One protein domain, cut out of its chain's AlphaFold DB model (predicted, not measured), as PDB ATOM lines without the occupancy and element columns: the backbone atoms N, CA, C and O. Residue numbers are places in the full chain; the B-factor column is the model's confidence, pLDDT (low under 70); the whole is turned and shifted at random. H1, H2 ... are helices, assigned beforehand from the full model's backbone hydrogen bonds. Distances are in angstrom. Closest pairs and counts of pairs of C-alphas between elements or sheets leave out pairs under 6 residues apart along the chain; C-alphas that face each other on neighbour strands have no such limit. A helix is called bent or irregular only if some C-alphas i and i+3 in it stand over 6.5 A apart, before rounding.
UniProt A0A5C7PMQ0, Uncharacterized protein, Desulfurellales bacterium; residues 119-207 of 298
ATOM      1  N   SER A 119       9.192  43.169  -4.216       78.06
ATOM      2  CA  SER A 119      10.652  43.232  -4.217       78.06
ATOM      3  C   SER A 119      11.130  44.604  -4.721       78.06
ATOM      4  O   SER A 119      10.603  45.088  -5.729       78.06
ATOM      5  N   PRO A 120      12.146  45.227  -4.095       75.88
ATOM      6  CA  PRO A 120      12.681  46.511  -4.555       75.88
ATOM      7  C   PRO A 120      13.146  46.455  -6.019       75.88
ATOM      8  O   PRO A 120      13.046  47.443  -6.744       75.88
ATOM      9  N   TYR A 121      13.567  45.277  -6.491       78.00
ATOM     10  CA  TYR A 121      13.882  45.043  -7.898       78.00
ATOM     11  C   TYR A 121      12.661  45.231  -8.813       78.00
ATOM     12  O   TYR A 121      12.742  45.964  -9.797       78.00
ATOM     13  N   LEU A 122      11.517  44.630  -8.462       84.31
ATOM     14  CA  LEU A 122      10.277  44.779  -9.230       84.31
ATOM     15  C   LEU A 122       9.771  46.222  -9.223       84.31
ATOM     16  O   LEU A 122       9.235  46.679 -10.226       84.31
ATOM     17  N   GLN A 123       9.943  46.952  -8.117       88.56
ATOM     18  CA  GLN A 123       9.580  48.372  -8.071       88.56
ATOM     19  C   GLN A 123      10.406  49.183  -9.080       88.56
ATOM     20  O   GLN A 123       9.853  50.008  -9.809       88.56
ATOM     21  N   GLY A 124      11.711  48.909  -9.171       89.94
ATOM     22  CA  GLY A 124      12.583  49.520 -10.174       89.94
ATOM     23  C   GLY A 124      12.175  49.161 -11.605       89.94
ATOM     24  O   GLY A 124      12.062  50.042 -12.457       89.94
ATOM     25  N   GLU A 125      11.896  47.883 -11.870       92.25
ATOM     26  CA  GLU A 125      11.426  47.415 -13.180       92.25
ATOM     27  C   GLU A 125      10.100  48.078 -13.581       92.25
ATOM     28  O   GLU A 125       9.971  48.564 -14.706       92.25
ATOM     29  N   ARG A 126       9.157  48.198 -12.640       94.94
ATOM     30  CA  ARG A 126       7.871  48.878 -12.829       94.94
ATOM     31  C   ARG A 126       8.032  50.340 -13.199       94.94
ATOM     32  O   ARG A 126       7.429  50.793 -14.172       94.94
ATOM     33  N   ASN A 127       8.873  51.067 -12.473       95.69
ATOM     34  CA  ASN A 127       9.116  52.481 -12.744       95.69
ATOM     35  C   ASN A 127       9.775  52.680 -14.119       95.69
ATOM     36  O   ASN A 127       9.374  53.562 -14.877       95.69
ATOM     37  N   ASN A 128      10.722  51.813 -14.484       96.56
ATOM     38  CA  ASN A 128      11.371  51.844 -15.794       96.56
ATOM     39  C   ASN A 128      10.398  51.513 -16.937       96.56
ATOM     40  O   ASN A 128      10.415  52.176 -17.975       96.56
ATOM     41  N   ALA A 129       9.541  50.505 -16.761       96.75
ATOM     42  CA  ALA A 129       8.524  50.140 -17.743       96.75
ATOM     43  C   ALA A 129       7.501  51.267 -17.936       96.75
ATOM     44  O   ALA A 129       7.156  51.600 -19.069       96.75
ATOM     45  N   PHE A 130       7.079  51.912 -16.846       98.06
ATOM     46  CA  PHE A 130       6.187  53.065 -16.898       98.06
ATOM     47  C   PHE A 130       6.828  54.268 -17.603       98.06
ATOM     48  O   PHE A 130       6.190  54.885 -18.455       98.06
ATOM     49  N   ALA A 131       8.101  54.567 -17.331       97.75
ATOM     50  CA  ALA A 131       8.826  55.629 -18.027       97.75
ATOM     51  C   ALA A 131       8.886  55.388 -19.548       97.75
ATOM     52  O   ALA A 131       8.601  56.295 -20.330       97.75
ATOM     53  N   ARG A 132       9.165  54.146 -19.969       97.81
ATOM     54  CA  ARG A 132       9.146  53.750 -21.390       97.81
ATOM     55  C   ARG A 132       7.752  53.867 -22.005       97.81
ATOM     56  O   ARG A 132       7.627  54.339 -23.131       97.81
ATOM     57  N   LEU A 133       6.711  53.476 -21.267       97.62
ATOM     58  CA  LEU A 133       5.323  53.615 -21.706       97.62
ATOM     59  C   LEU A 133       4.967  55.087 -21.947       97.62
ATOM     60  O   LEU A 133       4.394  55.400 -22.986       97.62
ATOM     61  N   LYS A 134       5.339  55.991 -21.029       97.88
ATOM     62  CA  LYS A 134       5.119  57.438 -21.189       97.88
ATOM     63  C   LYS A 134       5.815  57.980 -22.433       97.88
ATOM     64  O   LYS A 134       5.206  58.733 -23.186       97.88
ATOM     65  N   GLU A 135       7.060  57.579 -22.675       97.69
ATOM     66  CA  GLU A 135       7.797  57.992 -23.870       97.69
ATOM     67  C   GLU A 135       7.122  57.487 -25.156       97.69
ATOM     68  O   GLU A 135       6.919  58.250 -26.102       97.69
ATOM     69  N   GLN A 136       6.725  56.212 -25.187       97.50
ATOM     70  CA  GLN A 136       6.048  55.613 -26.335       97.50
ATOM     71  C   GLN A 136       4.678  56.252 -26.596       97.50
ATOM     72  O   GLN A 136       4.358  56.558 -27.743       97.50
ATOM     73  N   ALA A 137       3.887  56.474 -25.546       97.25
ATOM     74  CA  ALA A 137       2.592  57.135 -25.623       97.25
ATOM     75  C   ALA A 137       2.738  58.583 -26.114       97.25
ATOM     76  O   ALA A 137       2.042  58.989 -27.043       97.25
ATOM     77  N   GLY A 138       3.724  59.321 -25.592       97.25
ATOM     78  CA  GLY A 138       4.021  60.686 -26.023       97.25
ATOM     79  C   GLY A 138       4.351  60.775 -27.514       97.25
ATOM     80  O   GLY A 138       3.838  61.652 -28.207       97.25
ATOM     81  N   ARG A 139       5.112  59.811 -28.057       97.62
ATOM     82  CA  ARG A 139       5.384  59.717 -29.509       97.62
ATOM     83  C   ARG A 139       4.125  59.480 -30.350       97.62
ATOM     84  O   ARG A 139       4.119  59.809 -31.531       97.62
ATOM     85  N   GLN A 140       3.072  58.916 -29.763       97.12
ATOM     86  CA  GLN A 140       1.777  58.682 -30.410       97.12
ATOM     87  C   GLN A 140       0.778  59.827 -30.174       97.12
ATOM     88  O   GLN A 140      -0.387  59.708 -30.548       97.12
ATOM     89  N   GLY A 141       1.208  60.928 -29.547       97.44
ATOM     90  CA  GLY A 141       0.331  62.042 -29.182       97.44
ATOM     91  C   GLY A 141      -0.609  61.726 -28.013       97.44
ATOM     92  O   GLY A 141      -1.605  62.419 -27.822       97.44
ATOM     93  N   VAL A 142      -0.318  60.677 -27.240       98.06
ATOM     94  CA  VAL A 142      -1.084  60.282 -26.057       98.06
ATOM     95  C   VAL A 142      -0.420  60.859 -24.810       98.06
ATOM     96  O   VAL A 142       0.702  60.486 -24.471       98.06
ATOM     97  N   ASP A 143      -1.130  61.740 -24.105       97.56
ATOM     98  CA  ASP A 143      -0.674  62.282 -22.823       97.56
ATOM     99  C   ASP A 143      -1.013  61.324 -21.665       97.56
ATOM    100  O   ASP A 143      -2.160  60.880 -21.508       97.56
ATOM    101  N   ILE A 144       0.002  60.997 -20.864       97.69
ATOM    102  CA  ILE A 144      -0.097  60.189 -19.644       97.69
ATOM    103  C   ILE A 144       0.468  61.021 -18.493       97.69
ATOM    104  O   ILE A 144       1.674  61.281 -18.417       97.69
ATOM    105  N   GLN A 145      -0.406  61.392 -17.567       97.88
ATOM    106  CA  GLN A 145      -0.090  62.212 -16.401       97.88
ATOM    107  C   GLN A 145       0.193  61.321 -15.185       97.88
ATOM    108  O   GLN A 145      -0.262  60.182 -15.143       97.88
ATOM    109  N   GLY A 146       0.954  61.824 -14.207       96.88
ATOM    110  CA  GLY A 146       1.337  61.095 -12.987       96.88
ATOM    111  C   GLY A 146       2.827  60.732 -12.904       96.88
ATOM    112  O   GLY A 146       3.527  60.631 -13.925       96.88
ATOM    113  N   GLY A 147       3.314  60.581 -11.664       96.19
ATOM    114  CA  GLY A 147       4.706  60.234 -11.343       96.19
ATOM    115  C   GLY A 147       4.962  58.729 -11.239       96.19
ATOM    116  O   GLY A 147       6.070  58.272 -11.511       96.19
ATOM    117  N   THR A 148       3.930  57.953 -10.912       96.12
ATOM    118  CA  THR A 148       3.987  56.496 -10.730       96.12
ATOM    119  C   THR A 148       2.895  55.798 -11.541       96.12
ATOM    120  O   THR A 148       1.938  56.439 -11.973       96.12
ATOM    121  N   LEU A 149       3.020  54.481 -11.753       96.06
ATOM    122  CA  LEU A 149       2.023  53.690 -12.489       96.06
ATOM    123  C   LEU A 149       0.650  53.691 -11.789       96.06
ATOM    124  O   LEU A 149      -0.394  53.603 -12.443       96.06
ATOM    125  N   GLU A 150       0.646  53.796 -10.464       94.88
ATOM    126  CA  GLU A 150      -0.553  53.800  -9.625       94.88
ATOM    127  C   GLU A 150      -1.318  55.120  -9.752       94.88
ATOM    128  O   GLU A 150      -2.533  55.117  -9.921       94.88
ATOM    129  N   GLU A 151      -0.594  56.237  -9.756       96.69
ATOM    130  CA  GLU A 151      -1.154  57.585  -9.923       96.69
ATOM    131  C   GLU A 151      -1.407  57.942 -11.395       96.69
ATOM    132  O   GLU A 151      -1.990  58.985 -11.696       96.69
ATOM    133  N   ALA A 152      -0.948  57.099 -12.325       97.50
ATOM    134  CA  ALA A 152      -1.015  57.385 -13.746       97.50
ATOM    135  C   ALA A 152      -2.457  57.486 -14.256       97.50
ATOM    136  O   ALA A 152      -3.278  56.588 -14.038       97.50
ATOM    137  N   THR A 153      -2.751  58.535 -15.017       97.75
ATOM    138  CA  THR A 153      -4.048  58.728 -15.679       97.75
ATOM    139  C   THR A 153      -3.853  59.222 -17.112       97.75
ATOM    140  O   THR A 153      -2.830  59.824 -17.441       97.75
ATOM    141  N   SER A 154      -4.814  58.937 -17.994       97.69
ATOM    142  CA  SER A 154      -4.846  59.491 -19.350       97.69
ATOM    143  C   SER A 154      -6.251  59.967 -19.702       97.69
ATOM    144  O   SER A 154      -7.250  59.322 -19.379       97.69
ATOM    145  N   ASN A 155      -6.324  61.079 -20.430       97.50
ATOM    146  CA  ASN A 155      -7.581  61.602 -20.970       97.50
ATOM    147  C   ASN A 155      -8.001  60.903 -22.274       97.50
ATOM    148  O   ASN A 155      -9.061  61.191 -22.821       97.50
ATOM    149  N   SER A 156      -7.172  59.992 -22.791       97.75
ATOM    150  CA  SER A 156      -7.420  59.279 -24.044       97.75
ATOM    151  C   SER A 156      -7.784  57.813 -23.804       97.75
ATOM    152  O   SER A 156      -7.244  57.154 -22.912       97.75
ATOM    153  N   THR A 157      -8.666  57.263 -24.645       97.88
ATOM    154  CA  THR A 157      -9.025  55.834 -24.601       97.88
ATOM    155  C   THR A 157      -7.805  54.936 -24.832       97.88
ATOM    156  O   THR A 157      -7.635  53.937 -24.133       97.88
ATOM    157  N   SER A 158      -6.922  55.307 -25.766       96.94
ATOM    158  CA  SER A 158      -5.684  54.571 -26.054       96.94
ATOM    159  C   SER A 158      -4.732  54.568 -24.857       96.94
ATOM    160  O   SER A 158      -4.277  53.498 -24.454       96.94
ATOM    161  N   GLY A 159      -4.492  55.717 -24.221       97.56
ATOM    162  CA  GLY A 159      -3.649  55.806 -23.026       97.56
ATOM    163  C   GLY A 159      -4.196  54.991 -21.857       97.56
ATOM    164  O   GLY A 159      -3.450  54.250 -21.222       97.56
ATOM    165  N   ASN A 160      -5.512  55.030 -21.631       97.69
ATOM    166  CA  ASN A 160      -6.145  54.206 -20.601       97.69
ATOM    167  C   ASN A 160      -5.987  52.705 -20.884       97.69
ATOM    168  O   ASN A 160      -5.703  51.942 -19.962       97.69
ATOM    169  N   SER A 161      -6.085  52.279 -22.149       97.19
ATOM    170  CA  SER A 161      -5.848  50.876 -22.520       97.19
ATOM    171  C   SER A 161      -4.394  50.435 -22.294       97.19
ATOM    172  O   SER A 161      -4.155  49.346 -21.776       97.19
ATOM    173  N   MET A 162      -3.422  51.302 -22.600       97.31
ATOM    174  CA  MET A 162      -1.996  51.051 -22.368       97.31
ATOM    175  C   MET A 162      -1.671  50.935 -20.875       97.31
ATOM    176  O   MET A 162      -0.970  50.012 -20.462       97.31
ATOM    177  N   LEU A 163      -2.211  51.843 -20.055       97.56
ATOM    178  CA  LEU A 163      -2.050  51.809 -18.601       97.56
ATOM    179  C   LEU A 163      -2.682  50.556 -17.991       97.56
ATOM    180  O   LEU A 163      -2.066  49.921 -17.139       97.56
ATOM    181  N   ALA A 164      -3.885  50.185 -18.437       97.50
ATOM    182  CA  ALA A 164      -4.567  48.981 -17.972       97.50
ATOM    183  C   ALA A 164      -3.762  47.714 -18.296       97.50
ATOM    184  O   ALA A 164      -3.559  46.885 -17.411       97.50
ATOM    185  N   ALA A 165      -3.239  47.599 -19.520       97.31
ATOM    186  CA  ALA A 165      -2.396  46.475 -19.920       97.31
ATOM    187  C   ALA A 165      -1.116  46.387 -19.072       97.31
ATOM    188  O   ALA A 165      -0.756  45.307 -18.601       97.31
ATOM    189  N   LEU A 166      -0.455  47.524 -18.825       96.94
ATOM    190  CA  LEU A 166       0.758  47.556 -18.009       96.94
ATOM    191  C   LEU A 166       0.473  47.181 -16.545       96.94
ATOM    192  O   LEU A 166       1.219  46.399 -15.960       96.94
ATOM    193  N   ARG A 167      -0.620  47.689 -15.960       96.44
ATOM    194  CA  ARG A 167      -1.058  47.318 -14.602       96.44
ATOM    195  C   ARG A 167      -1.347  45.823 -14.502       96.44
ATOM    196  O   ARG A 167      -0.784  45.159 -13.639       96.44
ATOM    197  N   GLN A 168      -2.110  45.282 -15.451       95.75
ATOM    198  CA  GLN A 168      -2.428  43.857 -15.506       95.75
ATOM    199  C   GLN A 168      -1.168  42.981 -15.591       95.75
ATOM    200  O   GLN A 168      -1.098  41.936 -14.943       95.75
ATOM    201  N   GLN A 169      -0.154  43.403 -16.355       94.50
ATOM    202  CA  GLN A 169       1.125  42.698 -16.424       94.50
ATOM    203  C   GLN A 169       1.816  42.642 -15.052       94.50
ATOM    204  O   GLN A 169       2.302  41.579 -14.656       94.50
ATOM    205  N   PHE A 170       1.852  43.754 -14.313       93.06
ATOM    206  CA  PHE A 170       2.472  43.789 -12.986       93.06
ATOM    207  C   PHE A 170       1.660  43.052 -11.924       93.06
ATOM    208  O   PHE A 170       2.254  42.384 -11.078       93.06
ATOM    209  N   ASP A 171       0.331  43.089 -11.998       90.44
ATOM    210  CA  ASP A 171      -0.531  42.305 -11.114       90.44
ATOM    211  C   ASP A 171      -0.284  40.801 -11.306       90.44
ATOM    212  O   ASP A 171      -0.107  40.067 -10.332       90.44
ATOM    213  N   ALA A 172      -0.149  40.344 -12.556       88.69
ATOM    214  CA  ALA A 172       0.206  38.960 -12.863       88.69
ATOM    215  C   ALA A 172       1.608  38.578 -12.348       88.69
ATOM    216  O   ALA A 172       1.808  37.476 -11.826       88.69
ATOM    217  N   GLN A 173       2.591  39.481 -12.449       87.44
ATOM    218  CA  GLN A 173       3.928  39.261 -11.888       87.44
ATOM    219  C   GLN A 173       3.906  39.199 -10.355       87.44
ATOM    220  O   GLN A 173       4.547  38.320  -9.771       87.44
ATOM    221  N   LYS A 174       3.153  40.090  -9.698       86.94
ATOM    222  CA  LYS A 174       2.969  40.097  -8.241       86.94
ATOM    223  C   LYS A 174       2.325  38.794  -7.772       86.94
ATOM    224  O   LYS A 174       2.818  38.183  -6.827       86.94
ATOM    225  N   GLU A 175       1.291  38.330  -8.468       87.06
ATOM    226  CA  GLU A 175       0.632  37.056  -8.176       87.06
ATOM    227  C   GLU A 175       1.574  35.864  -8.378       87.06
ATOM    228  O   GLU A 175       1.650  34.981  -7.529       87.06
ATOM    229  N   THR A 176       2.378  35.871  -9.443       84.88
ATOM    230  CA  THR A 176       3.398  34.833  -9.664       84.88
ATOM    231  C   THR A 176       4.419  34.799  -8.522       84.88
ATOM    232  O   THR A 176       4.818  33.724  -8.073       84.88
ATOM    233  N   GLN A 177       4.850  35.959  -8.013       81.75
ATOM    234  CA  GLN A 177       5.729  36.006  -6.842       81.75
ATOM    235  C   GLN A 177       5.028  35.503  -5.585       81.75
ATOM    236  O   GLN A 177       5.625  34.728  -4.841       81.75
ATOM    237  N   ARG A 178       3.766  35.886  -5.370       82.19
ATOM    238  CA  ARG A 178       2.954  35.377  -4.262       82.19
ATOM    239  C   ARG A 178       2.883  33.860  -4.281       82.19
ATOM    240  O   ARG A 178       3.178  33.243  -3.264       82.19
ATOM    241  N   GLN A 179       2.576  33.266  -5.429       80.94
ATOM    242  CA  GLN A 179       2.533  31.813  -5.586       80.94
ATOM    243  C   GLN A 179       3.883  31.172  -5.264       80.94
ATOM    244  O   GLN A 179       3.928  30.238  -4.475       80.94
ATOM    245  N   ARG A 180       5.001  31.740  -5.734       75.12
ATOM    246  CA  ARG A 180       6.339  31.242  -5.365       75.12
ATOM    247  C   ARG A 180       6.610  31.309  -3.863       75.12
ATOM    248  O   ARG A 180       7.217  30.387  -3.328       75.12
ATOM    249  N   TYR A 181       6.184  32.374  -3.181       74.56
ATOM    250  CA  TYR A 181       6.311  32.468  -1.722       74.56
ATOM    251  C   TYR A 181       5.423  31.459  -0.998       74.56
ATOM    252  O   TYR A 181       5.846  30.912   0.018       74.56
ATOM    253  N   LEU A 182       4.224  31.190  -1.514       72.38
ATOM    254  CA  LEU A 182       3.339  30.166  -0.966       72.38
ATOM    255  C   LEU A 182       3.923  28.766  -1.164       72.38
ATOM    256  O   LEU A 182       4.003  28.015  -0.197       72.38
ATOM    257  N   ASP A 183       4.399  28.446  -2.364       73.56
ATOM    258  CA  ASP A 183       4.996  27.149  -2.689       73.56
ATOM    259  C   ASP A 183       6.266  26.907  -1.868       73.56
ATOM    260  O   ASP A 183       6.425  25.864  -1.229       73.56
ATOM    261  N   PHE A 184       7.161  27.897  -1.831       67.94
ATOM    262  CA  PHE A 184       8.397  27.812  -1.060       67.94
ATOM    263  C   PHE A 184       8.127  27.782   0.447       67.94
ATOM    264  O   PHE A 184       8.724  26.982   1.166       67.94
ATOM    265  N   GLY A 185       7.207  28.619   0.931       67.75
ATOM    266  CA  GLY A 185       6.801  28.652   2.332       67.75
ATOM    267  C   GLY A 185       6.183  27.329   2.777       67.75
ATOM    268  O   GLY A 185       6.589  26.793   3.804       67.75
ATOM    269  N   ALA A 186       5.284  26.747   1.981       68.88
ATOM    270  CA  ALA A 186       4.659  25.459   2.272       68.88
ATOM    271  C   ALA A 186       5.684  24.313   2.318       68.88
ATOM    272  O   ALA A 186       5.672  23.513   3.256       68.88
ATOM    273  N   GLN A 187       6.614  24.258   1.357       71.44
ATOM    274  CA  GLN A 187       7.678  23.248   1.340       71.44
ATOM    275  C   GLN A 187       8.628  23.397   2.529       71.44
ATOM    276  O   GLN A 187       8.973  22.414   3.188       71.44
ATOM    277  N   ARG A 188       9.038  24.630   2.836       63.50
ATOM    278  CA  ARG A 188      10.031  24.893   3.875       63.50
ATOM    279  C   ARG A 188       9.456  24.765   5.283       63.50
ATOM    280  O   ARG A 188      10.105  24.165   6.133       63.50
ATOM    281  N   LEU A 189       8.219  25.206   5.521       60.03
ATOM    282  CA  LEU A 189       7.495  24.928   6.771       60.03
ATOM    283  C   LEU A 189       7.279  23.419   6.968       60.03
ATOM    284  O   LEU A 189       7.420  22.920   8.085       60.03
ATOM    285  N   GLY A 190       7.003  22.681   5.887       57.91
ATOM    286  CA  GLY A 190       6.903  21.221   5.915       57.91
ATOM    287  C   GLY A 190       8.210  20.522   6.315       57.91
ATOM    288  O   GLY A 190       8.173  19.550   7.065       57.91
ATOM    289  N   GLN A 191       9.365  21.035   5.874       57.78
ATOM    290  CA  GLN A 191      10.690  20.481   6.196       57.78
ATOM    291  C   GLN A 191      11.262  20.960   7.540       57.78
ATOM    292  O   GLN A 191      12.036  20.236   8.166       57.78
ATOM    293  N   LEU A 192      10.898  22.158   8.007       51.47
ATOM    294  CA  LEU A 192      11.420  22.711   9.261       51.47
ATOM    295  C   LEU A 192      10.707  22.161  10.505       51.47
ATOM    296  O   LEU A 192      11.361  22.026  11.538       51.47
ATOM    297  N   ARG A 193       9.430  21.745  10.420       50.56
ATOM    298  CA  ARG A 193       8.742  21.060  11.539       50.56
ATOM    299  C   ARG A 193       9.526  19.858  12.097       50.56
ATOM    300  O   ARG A 193       9.811  19.868  13.291       50.56
ATOM    301  N   PRO A 194       9.942  18.865  11.287       49.84
ATOM    302  CA  PRO A 194      10.647  17.700  11.817       49.84
ATOM    303  C   PRO A 194      12.072  18.006  12.298       49.84
ATOM    304  O   PRO A 194      12.581  17.283  13.150       49.84
ATOM    305  N   ASN A 195      12.729  19.054  11.788       47.41
ATOM    306  CA  ASN A 195      14.113  19.368  12.154       47.41
ATOM    307  C   ASN A 195      14.221  20.174  13.453       47.41
ATOM    308  O   ASN A 195      15.140  19.918  14.224       47.41
ATOM    309  N   VAL A 196      13.272  21.070  13.741       50.09
ATOM    310  CA  VAL A 196      13.215  21.773  15.035       50.09
ATOM    311  C   VAL A 196      12.761  20.820  16.150       50.09
ATOM    312  O   VAL A 196      13.338  20.823  17.234       50.09
ATOM    313  N   GLU A 197      11.804  19.922  15.882       48.12
ATOM    314  CA  GLU A 197      11.437  18.860  16.836       48.12
ATOM    315  C   GLU A 197      12.580  17.857  17.053       48.12
ATOM    316  O   GLU A 197      12.830  17.445  18.187       48.12
ATOM    317  N   ARG A 198      13.330  17.494  15.998       50.47
ATOM    318  CA  ARG A 198      14.520  16.646  16.149       50.47
ATOM    319  C   ARG A 198      15.674  17.345  16.838       50.47
ATOM    320  O   ARG A 198      16.350  16.652  17.580       50.47
ATOM    321  N   SER A 199      15.938  18.632  16.619       47.31
ATOM    322  CA  SER A 199      17.058  19.320  17.279       47.31
ATOM    323  C   SER A 199      16.782  19.514  18.772       47.31
ATOM    324  O   SER A 199      17.639  19.193  19.594       47.31
ATOM    325  N   LEU A 200      15.551  19.885  19.140       48.12
ATOM    326  CA  LEU A 200      15.102  19.931  20.536       48.12
ATOM    327  C   LEU A 200      15.073  18.530  21.177       48.12
ATOM    328  O   LEU A 200      15.444  18.363  22.340       48.12
ATOM    329  N   GLY A 201      14.705  17.499  20.408       46.94
ATOM    330  CA  GLY A 201      14.799  16.099  20.823       46.94
ATOM    331  C   GLY A 201      16.239  15.583  20.941       46.94
ATOM    332  O   GLY A 201      16.523  14.788  21.831       46.94
ATOM    333  N   PHE A 202      17.165  16.042  20.094       46.19
ATOM    334  CA  PHE A 202      18.579  15.657  20.109       46.19
ATOM    335  C   PHE A 202      19.318  16.257  21.294       46.19
ATOM    336  O   PHE A 202      20.186  15.587  21.829       46.19
ATOM    337  N   VAL A 203      18.985  17.469  21.740       46.50
ATOM    338  CA  VAL A 203      19.606  18.034  22.948       46.50
ATOM    339  C   VAL A 203      19.209  17.205  24.175       46.50
ATOM    340  O   VAL A 203      20.085  16.779  24.921       46.50
ATOM    341  N   ASN A 204      17.930  16.833  24.314       44.34
ATOM    342  CA  ASN A 204      17.463  15.985  25.420       44.34
ATOM    343  C   ASN A 204      17.936  14.517  25.320       44.34
ATOM    344  O   ASN A 204      18.274  13.901  26.335       44.34
ATOM    345  N   ASN A 205      18.027  13.951  24.110       42.72
ATOM    346  CA  ASN A 205      18.549  12.596  23.898       42.72
ATOM    347  C   ASN A 205      20.076  12.519  23.913       42.72
ATOM    348  O   ASN A 205      20.594  11.496  24.325       42.72
ATOM    349  N   ALA A 206      20.819  13.554  23.524       42.72
ATOM    350  CA  ALA A 206      22.275  13.556  23.635       42.72
ATOM    351  C   ALA A 206      22.693  13.597  25.106       42.72
ATOM    352  O   ALA A 206      23.602  12.870  25.481       42.72
ATOM    353  N   THR A 207      21.992  14.349  25.964       44.88
ATOM    354  CA  THR A 207      22.249  14.322  27.417       44.88
ATOM    355  C   THR A 207      21.882  12.967  28.044       44.88
ATOM    356  O   THR A 207      22.615  12.470  28.896       44.88
TER     357      THR A 207
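What this domain is: This is residues 119 to 207 of the 298 residues of an uncharacterized protein of Desulfurellales bacterium (UniProt A0A5C7PMQ0). This is an uneven helical hairpin: the shorter helix H1 runs alongside the first part of the very long helix H2, and a long loop, residues 140 to 156, joins them. The rest of H2, residues 178 to 207, sticks out as a free arm with a kink near residue 190, and this arm makes the length. The printed part has 89 residues with two named helices, H1 then H2, and no named strand; the class is all helix. It is extended, with a radius of gyration of the C-alphas of 22.8 A, and spans 77 by 17 by 16 A.

Where its parts are: Find C-alpha 120 at (12.681, 46.511, -4.555); from there H1, residues 120 to 139, runs 29.2 A to C-alpha 139 at (5.384, 59.717, -29.509). Go on through residues 140 to 156 to Thr 157, where H2, residues 157 to 207, begins; it runs 73.5 A to C-alpha 207 at (22.249, 14.322, 27.417).

How they stand to each other: H1 and H2 form a helical hairpin, running opposite ways at a shallow tilt of 8 degrees. They touch, and H2 does so with residues 159 to 170 alone; look at the closest C-alphas, those of Ala 137 and Gly 159, 6.9 A apart. Near residue 190 you will find a kink of 30 degrees in H2, which is neither bent nor irregular, but only just: C-alphas 191 and 194 are 6.3 A apart. Every O i to N i+4 pair in H1 is within hydrogen-bond range; in H2, 44 of 47 are.

The domain as a whole: The C-alphas farthest apart, those of Gly 141 and Thr 207, are 77.2 A apart. Without residues 178 to 207, which stand free, the body spans 34 by 17 by 17 A. The printed part has no cut, and the link from H1 to H2 is long. The mean pLDDT of the printed part is 81.9; look for values under 70 at residues 184 to 186 and 188 to 207.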